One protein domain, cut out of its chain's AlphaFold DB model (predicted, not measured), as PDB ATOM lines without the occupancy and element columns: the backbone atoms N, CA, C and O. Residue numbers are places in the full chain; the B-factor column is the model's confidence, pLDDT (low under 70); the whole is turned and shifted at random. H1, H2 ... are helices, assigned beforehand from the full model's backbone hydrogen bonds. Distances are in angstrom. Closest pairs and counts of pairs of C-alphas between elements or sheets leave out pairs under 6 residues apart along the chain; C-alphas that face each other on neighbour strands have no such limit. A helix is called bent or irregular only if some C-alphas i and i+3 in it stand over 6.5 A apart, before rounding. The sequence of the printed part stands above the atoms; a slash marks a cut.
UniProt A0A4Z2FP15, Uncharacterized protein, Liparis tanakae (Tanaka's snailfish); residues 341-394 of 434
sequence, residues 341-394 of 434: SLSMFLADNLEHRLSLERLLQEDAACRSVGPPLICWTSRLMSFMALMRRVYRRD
ATOM      1  N   SER A 341     -32.543  47.909 -68.270       72.44
ATOM      2  CA  SER A 341     -31.566  47.809 -69.353       72.44
ATOM      3  C   SER A 341     -31.185  46.354 -69.650       72.44
ATOM      4  O   SER A 341     -30.952  45.994 -70.806       72.44
ATOM      5  N   LEU A 342     -31.220  45.487 -68.631       70.31
ATOM      6  CA  LEU A 342     -31.057  44.045 -68.787       70.31
ATOM      7  C   LEU A 342     -32.257  43.418 -69.512       70.31
ATOM      8  O   LEU A 342     -32.066  42.564 -70.377       70.31
ATOM      9  N   SER A 343     -33.487  43.850 -69.212       69.94
ATOM     10  CA  SER A 343     -34.687  43.338 -69.887       69.94
ATOM     11  C   SER A 343     -34.728  43.734 -71.366       69.94
ATOM     12  O   SER A 343     -35.046  42.897 -72.210       69.94
ATOM     13  N   MET A 344     -34.311  44.958 -71.701       70.69
ATOM     14  CA  MET A 344     -34.174  45.416 -73.086       70.69
ATOM     15  C   MET A 344     -33.070  44.653 -73.835       70.69
ATOM     16  O   MET A 344     -33.282  44.205 -74.959       70.69
ATOM     17  N   PHE A 345     -31.923  44.416 -73.191       68.56
ATOM     18  CA  PHE A 345     -30.834  43.618 -73.763       68.56
ATOM     19  C   PHE A 345     -31.232  42.152 -73.997       68.56
ATOM     20  O   PHE A 345     -30.861  41.552 -75.008       68.56
ATOM     21  N   LEU A 346     -31.996  41.557 -73.078       68.00
ATOM     22  CA  LEU A 346     -32.505  40.195 -73.226       68.00
ATOM     23  C   LEU A 346     -33.582  40.106 -74.313       68.00
ATOM     24  O   LEU A 346     -33.561  39.150 -75.085       68.00
ATOM     25  N   ALA A 347     -34.469  41.099 -74.423       73.69
ATOM     26  CA  ALA A 347     -35.471  41.169 -75.486       73.69
ATOM     27  C   ALA A 347     -34.822  41.266 -76.879       73.69
ATOM     28  O   ALA A 347     -35.180  40.494 -77.770       73.69
ATOM     29  N   ASP A 348     -33.802  42.117 -77.036       69.88
ATOM     30  CA  ASP A 348     -33.060  42.275 -78.294       69.88
ATOM     31  C   ASP A 348     -32.318  40.983 -78.693       69.88
ATOM     32  O   ASP A 348     -32.336  40.571 -79.857       69.88
ATOM     33  N   ASN A 349     -31.695  40.285 -77.736       70.62
ATOM     34  CA  ASN A 349     -31.029  39.006 -78.013       70.62
ATOM     35  C   ASN A 349     -32.018  37.887 -78.366       70.62
ATOM     36  O   ASN A 349     -31.714  37.019 -79.190       70.62
ATOM     37  N   LEU A 350     -33.210  37.906 -77.768       76.00
ATOM     38  CA  LEU A 350     -34.258  36.928 -78.036       76.00
ATOM     39  C   LEU A 350     -34.890  37.159 -79.419       76.00
ATOM     40  O   LEU A 350     -35.113  36.195 -80.148       76.00
ATOM     41  N   GLU A 351     -35.060  38.413 -79.847       80.50
ATOM     42  CA  GLU A 351     -35.496  38.761 -81.208       80.50
ATOM     43  C   GLU A 351     -34.461  38.346 -82.271       80.50
ATOM     44  O   GLU A 351     -34.820  37.788 -83.317       80.50
ATOM     45  N   HIS A 352     -33.166  38.534 -81.992       69.06
ATOM     46  CA  HIS A 352     -32.086  38.060 -82.860       69.06
ATOM     47  C   HIS A 352     -32.075  36.536 -82.999       69.06
ATOM     48  O   HIS A 352     -31.928  36.015 -84.109       69.06
ATOM     49  N   ARG A 353     -32.275  35.814 -81.893       68.88
ATOM     50  CA  ARG A 353     -32.331  34.352 -81.894       68.88
ATOM     51  C   ARG A 353     -33.555  33.821 -82.642       68.88
ATOM     52  O   ARG A 353     -33.405  32.926 -83.467       68.88
ATOM     53  N   LEU A 354     -34.733  34.411 -82.433       76.19
ATOM     54  CA  LEU A 354     -35.954  34.043 -83.159       76.19
ATOM     55  C   LEU A 354     -35.843  34.336 -84.662       76.19
ATOM     56  O   LEU A 354     -36.313  33.554 -85.487       76.19
ATOM     57  N   SER A 355     -35.174  35.428 -85.036       78.81
ATOM     58  CA  SER A 355     -34.902  35.756 -86.442       78.81
ATOM     59  C   SER A 355     -33.964  34.738 -87.099       78.81
ATOM     60  O   SER A 355     -34.159  34.375 -88.259       78.81
ATOM     61  N   LEU A 356     -32.969  34.242 -86.356       63.81
ATOM     62  CA  LEU A 356     -32.049  33.203 -86.819       63.81
ATOM     63  C   LEU A 356     -32.749  31.842 -86.956       63.81
ATOM     64  O   LEU A 356     -32.591  31.170 -87.971       63.81
ATOM     65  N   GLU A 357     -33.555  31.448 -85.968       70.81
ATOM     66  CA  GLU A 357     -34.333  30.202 -86.003       70.81
ATOM     67  C   GLU A 357     -35.344  30.205 -87.160       70.81
ATOM     68  O   GLU A 357     -35.489  29.198 -87.852       70.81
ATOM     69  N   ARG A 358     -35.965  31.355 -87.455       74.19
ATOM     70  CA  ARG A 358     -36.858  31.522 -88.610       74.19
ATOM     71  C   ARG A 358     -36.123  31.388 -89.945       74.19
ATOM     72  O   ARG A 358     -36.610  30.690 -90.828       74.19
ATOM     73  N   LEU A 359     -34.931  31.975 -90.075       69.25
ATOM     74  CA  LEU A 359     -34.080  31.803 -91.261       69.25
ATOM     75  C   LEU A 359     -33.648  30.341 -91.458       69.25
ATOM     76  O   LEU A 359     -33.602  29.858 -92.586       69.25
ATOM     77  N   LEU A 360     -33.362  29.618 -90.372       67.94
ATOM     78  CA  LEU A 360     -33.011  28.195 -90.421       67.94
ATOM     79  C   LEU A 360     -34.217  27.302 -90.763       67.94
ATOM     80  O   LEU A 360     -34.063  26.319 -91.489       67.94
ATOM     81  N   GLN A 361     -35.421  27.642 -90.296       72.75
ATOM     82  CA  GLN A 361     -36.658  26.950 -90.683       72.75
ATOM     83  C   GLN A 361     -37.024  27.198 -92.152       72.75
ATOM     84  O   GLN A 361     -37.407  26.265 -92.859       72.75
ATOM     85  N   GLU A 362     -36.852  28.428 -92.639       72.81
ATOM     86  CA  GLU A 362     -37.007  28.760 -94.059       72.81
ATOM     87  C   GLU A 362     -35.964  28.023 -94.923       72.81
ATOM     88  O   GLU A 362     -36.288  27.585 -96.029       72.81
ATOM     89  N   ASP A 363     -34.752  27.783 -94.401       63.66
ATOM     90  CA  ASP A 363     -33.729  26.960 -95.063       63.66
ATOM     91  C   ASP A 363     -34.150  25.491 -95.202       63.66
ATOM     92  O   ASP A 363     -33.954  24.879 -96.254       63.66
ATOM     93  N   ALA A 364     -34.767  24.931 -94.158       66.38
ATOM     94  CA  ALA A 364     -35.285  23.565 -94.171       66.38
ATOM     95  C   ALA A 364     -36.452  23.399 -95.162       66.38
ATOM     96  O   ALA A 364     -36.511  22.395 -95.871       66.38
ATOM     97  N   ALA A 365     -37.331  24.403 -95.271       67.06
ATOM     98  CA  ALA A 365     -38.432  24.421 -96.238       67.06
ATOM     99  C   ALA A 365     -37.957  24.641 -97.689       67.06
ATOM    100  O   ALA A 365     -38.515  24.080 -98.626       67.06
ATOM    101  N   CYS A 366     -36.889  25.414 -97.894       58.56
ATOM    102  CA  CYS A 366     -36.293  25.626 -99.214       58.56
ATOM    103  C   CYS A 366     -35.606  24.369 -99.771       58.56
ATOM    104  O   CYS A 366     -35.603  24.144-100.978       58.56
ATOM    105  N   ARG A 367     -35.047  23.513 -98.904       65.19
ATOM    106  CA  ARG A 367     -34.429  22.241 -99.325       65.19
ATOM    107  C   ARG A 367     -35.441  21.214 -99.839       65.19
ATOM    108  O   ARG A 367     -35.030  20.282-100.525       65.19
ATOM    109  N   SER A 368     -36.730  21.363 -99.528       67.94
ATOM    110  CA  SER A 368     -37.775  20.423 -99.946       67.94
ATOM    111  C   SER A 368     -38.520  20.832-101.223       67.94
ATOM    112  O   SER A 368     -39.250  20.005-101.769       67.94
ATOM    113  N   VAL A 369     -38.329  22.053-101.746       57.06
ATOM    114  CA  VAL A 369     -39.100  22.573-102.892       57.06
ATOM    115  C   VAL A 369     -38.199  23.264-103.929       57.06
ATOM    116  O   VAL A 369     -38.003  24.474-103.914       57.06
ATOM    117  N   GLY A 370     -37.715  22.495-104.907       59.47
ATOM    118  CA  GLY A 370     -37.294  23.029-106.212       59.47
ATOM    119  C   GLY A 370     -35.836  23.505-106.367       59.47
ATOM    120  O   GLY A 370     -35.026  23.417-105.446       59.47
ATOM    121  N   PRO A 371     -35.459  23.934-107.593       57.12
ATOM    122  CA  PRO A 371     -34.072  23.979-108.047       57.12
ATOM    123  C   PRO A 371     -33.211  25.023-107.308       57.12
ATOM    124  O   PRO A 371     -33.676  26.124-106.998       57.12
ATOM    125  N   PRO A 372     -31.914  24.727-107.103       62.59
ATOM    126  CA  PRO A 372     -31.023  25.437-106.174       62.59
ATOM    127  C   PRO A 372     -30.802  26.928-106.486       62.59
ATOM    128  O   PRO A 372     -30.397  27.690-105.607       62.59
ATOM    129  N   LEU A 373     -31.092  27.364-107.715       56.22
ATOM    130  CA  LEU A 373     -30.862  28.733-108.185       56.22
ATOM    131  C   LEU A 373     -31.855  29.758-107.613       56.22
ATOM    132  O   LEU A 373     -31.459  30.885-107.327       56.22
ATOM    133  N   ILE A 374     -33.120  29.377-107.397       66.25
ATOM    134  CA  ILE A 374     -34.148  30.298-106.868       66.25
ATOM    135  C   ILE A 374     -33.940  30.524-105.362       66.25
ATOM    136  O   ILE A 374     -34.098  31.637-104.860       66.25
ATOM    137  N   CYS A 375     -33.487  29.494-104.643       69.50
ATOM    138  CA  CYS A 375     -33.120  29.623-103.234       69.50
ATOM    139  C   CYS A 375     -31.904  30.538-103.031       69.50
ATOM    140  O   CYS A 375     -31.840  31.276-102.050       69.50
ATOM    141  N   TRP A 376     -30.948  30.530-103.962       72.19
ATOM    142  CA  TRP A 376     -29.725  31.327-103.853       72.19
ATOM    143  C   TRP A 376     -29.976  32.836-103.920       72.19
ATOM    144  O   TRP A 376     -29.437  33.589-103.109       72.19
ATOM    145  N   THR A 377     -30.825  33.286-104.845       78.50
ATOM    146  CA  THR A 377     -31.144  34.716-104.984       78.50
ATOM    147  C   THR A 377     -31.944  35.228-103.789       78.50
ATOM    148  O   THR A 377     -31.651  36.310-103.280       78.50
ATOM    149  N   SER A 378     -32.878  34.427-103.266       77.25
ATOM    150  CA  SER A 378     -33.625  34.751-102.044       77.25
ATOM    151  C   SER A 378     -32.711  34.858-100.812       77.25
ATOM    152  O   SER A 378     -32.795  35.825-100.047       77.25
ATOM    153  N   ARG A 379     -31.761  33.922-100.658       74.06
ATOM    154  CA  ARG A 379     -30.759  33.935 -99.575       74.06
ATOM    155  C   ARG A 379     -29.852  35.162 -99.642       74.06
ATOM    156  O   ARG A 379     -29.656  35.829 -98.628       74.06
ATOM    157  N   LEU A 380     -29.346  35.496-100.830       85.00
ATOM    158  CA  LEU A 380     -28.494  36.670-101.026       85.00
ATOM    159  C   LEU A 380     -29.248  37.964-100.692       85.00
ATOM    160  O   LEU A 380     -28.712  38.839-100.014       85.00
ATOM    161  N   MET A 381     -30.509  38.079-101.112       83.88
ATOM    162  CA  MET A 381     -31.320  39.270-100.852       83.88
ATOM    163  C   MET A 381     -31.674  39.422 -99.367       83.88
ATOM    164  O   MET A 381     -31.592  40.530 -98.834       83.88
ATOM    165  N   SER A 382     -31.988  38.322 -98.680       82.88
ATOM    166  CA  SER A 382     -32.284  38.319 -97.240       82.88
ATOM    167  C   SER A 382     -31.050  38.661 -96.403       82.88
ATOM    168  O   SER A 382     -31.121  39.493 -95.497       82.88
ATOM    169  N   PHE A 383     -29.889  38.114 -96.767       84.88
ATOM    170  CA  PHE A 383     -28.609  38.454 -96.147       84.88
ATOM    171  C   PHE A 383     -28.251  39.934 -96.349       84.88
ATOM    172  O   PHE A 383     -27.926  40.637 -95.393       84.88
ATOM    173  N   MET A 384     -28.388  40.453 -97.572       86.75
ATOM    174  CA  MET A 384     -28.122  41.866 -97.864       86.75
ATOM    175  C   MET A 384     -29.091  42.807 -97.131       86.75
ATOM    176  O   MET A 384     -28.697  43.904 -96.730       86.75
ATOM    177  N   ALA A 385     -30.344  42.397 -96.917       81.00
ATOM    178  CA  ALA A 385     -31.310  43.153 -96.123       81.00
ATOM    179  C   ALA A 385     -30.945  43.178 -94.629       81.00
ATOM    180  O   ALA A 385     -31.018  44.241 -94.009       81.00
ATOM    181  N   LEU A 386     -30.502  42.045 -94.070       83.38
ATOM    182  CA  LEU A 386     -30.007  41.950 -92.694       83.38
ATOM    183  C   LEU A 386     -28.775  42.842 -92.500       83.38
ATOM    184  O   LEU A 386     -28.760  43.688 -91.607       83.38
ATOM    185  N   MET A 387     -27.792  42.735 -93.397       79.44
ATOM    186  CA  MET A 387     -26.577  43.547 -93.345       79.44
ATOM    187  C   MET A 387     -26.901  45.038 -93.443       79.44
ATOM    188  O   MET A 387     -26.399  45.827 -92.653       79.44
ATOM    189  N   ARG A 388     -27.824  45.450 -94.320       78.06
ATOM    190  CA  ARG A 388     -28.281  46.850 -94.378       78.06
ATOM    191  C   ARG A 388     -28.931  47.334 -93.081       78.06
ATOM    192  O   ARG A 388     -28.820  48.519 -92.780       78.06
ATOM    193  N   ARG A 389     -29.621  46.470 -92.328       72.56
ATOM    194  CA  ARG A 389     -30.198  46.834 -91.020       72.56
ATOM    195  C   ARG A 389     -29.119  46.983 -89.954       72.56
ATOM    196  O   ARG A 389     -29.147  47.973 -89.234       72.56
ATOM    197  N   VAL A 390     -28.155  46.063 -89.917       70.88
ATOM    198  CA  VAL A 390     -26.996  46.128 -89.012       70.88
ATOM    199  C   VAL A 390     -26.182  47.400 -89.283       70.88
ATOM    200  O   VAL A 390     -25.988  48.208 -88.383       70.88
ATOM    201  N   TYR A 391     -25.844  47.674 -90.547       62.41
ATOM    202  CA  TYR A 391     -25.078  48.866 -90.934       62.41
ATOM    203  C   TYR A 391     -25.821  50.195 -90.737       62.41
ATOM    204  O   TYR A 391     -25.182  51.226 -90.556       62.41
ATOM    205  N   ARG A 392     -27.161  50.214 -90.777       70.88
ATOM    206  CA  ARG A 392     -27.937  51.430 -90.467       70.88
ATOM    207  C   ARG A 392     -27.997  51.733 -88.972       70.88
ATOM    208  O   ARG A 392     -28.246  52.883 -88.623       70.88
ATOM    209  N   ARG A 393     -27.813  50.726 -88.112       57.88
ATOM    210  CA  ARG A 393     -27.887  50.884 -86.653       57.88
ATOM    211  C   ARG A 393     -26.585  51.468 -86.084       57.88
ATOM    212  O   ARG A 393     -26.656  52.232 -85.130       57.88
ATOM    213  N   ASP A 394     -25.451  51.250 -86.757       49.44
ATOM    214  CA  ASP A 394     -24.146  51.846 -86.423       49.44
ATOM    215  C   ASP A 394     -23.835  53.097 -87.270       49.44
ATOM    216  O   ASP A 394     -22.963  53.126 -88.144       49.44
TER     217      ASP A 394
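Overview. This is residues 341 to 394 of the 434 residues of an uncharacterized protein of Liparis tanakae (Tanaka's snailfish) (UniProt A0A4Z2FP15). Two long helices, H1 and H2, make a narrow V: the chain runs along H1, turns at residues 367 to 371 and folds back along H2. The helices come close only near the turn, with a gap between them farther along, and the figure is thin in the third direction. The printed part has 54 residues, with two named helices in the order H1, H2 and no named strand, and its class is all helix. It is loose, with a radius of gyration of the C-alphas of 14.1 A, and the C-alphas span 45 by 22 by 6 A.

Arrangement. H1, residues 341 to 366, is joined by a tight link of 5 residues to H2, residues 372 to 393. The two helices are close but not clearly touching, with 1 pair of C-alphas within 8 A. The closest C-alphas are those of Cys 366 and Cys 375, 6.5 A apart. Their lines stand at a shallow tilt of 13 degrees, and they run opposite ways. Their centres are 15.7 A apart. In H1 every O i to N i+4 pair is within hydrogen-bond range, and in H2 17 of 18 are.

Along the chain. H1 begins at C-alpha 341, at (-31.566, 47.809, -69.353), and measures 37.5 A to C-alpha 366, at (-36.293, 25.626, -99.214). H2 begins at C-alpha 372 and measures 32.2 A to C-alpha 393, at (-27.887, 50.884, -86.653). Neither helix is bent.

Size, cuts and confidence. The two C-alphas farthest apart are those of Ser 341 and Pro 371, at 45.5 A, while those of Ser 341 and Asp 394 are 19.0 A apart. Residues 341 to 358, 368 to 373 and 384 to 394 stand free. The printed part has no cut. Its mean pLDDT is 70.8, and 25 residues are under 70, among them residues 363 to 375.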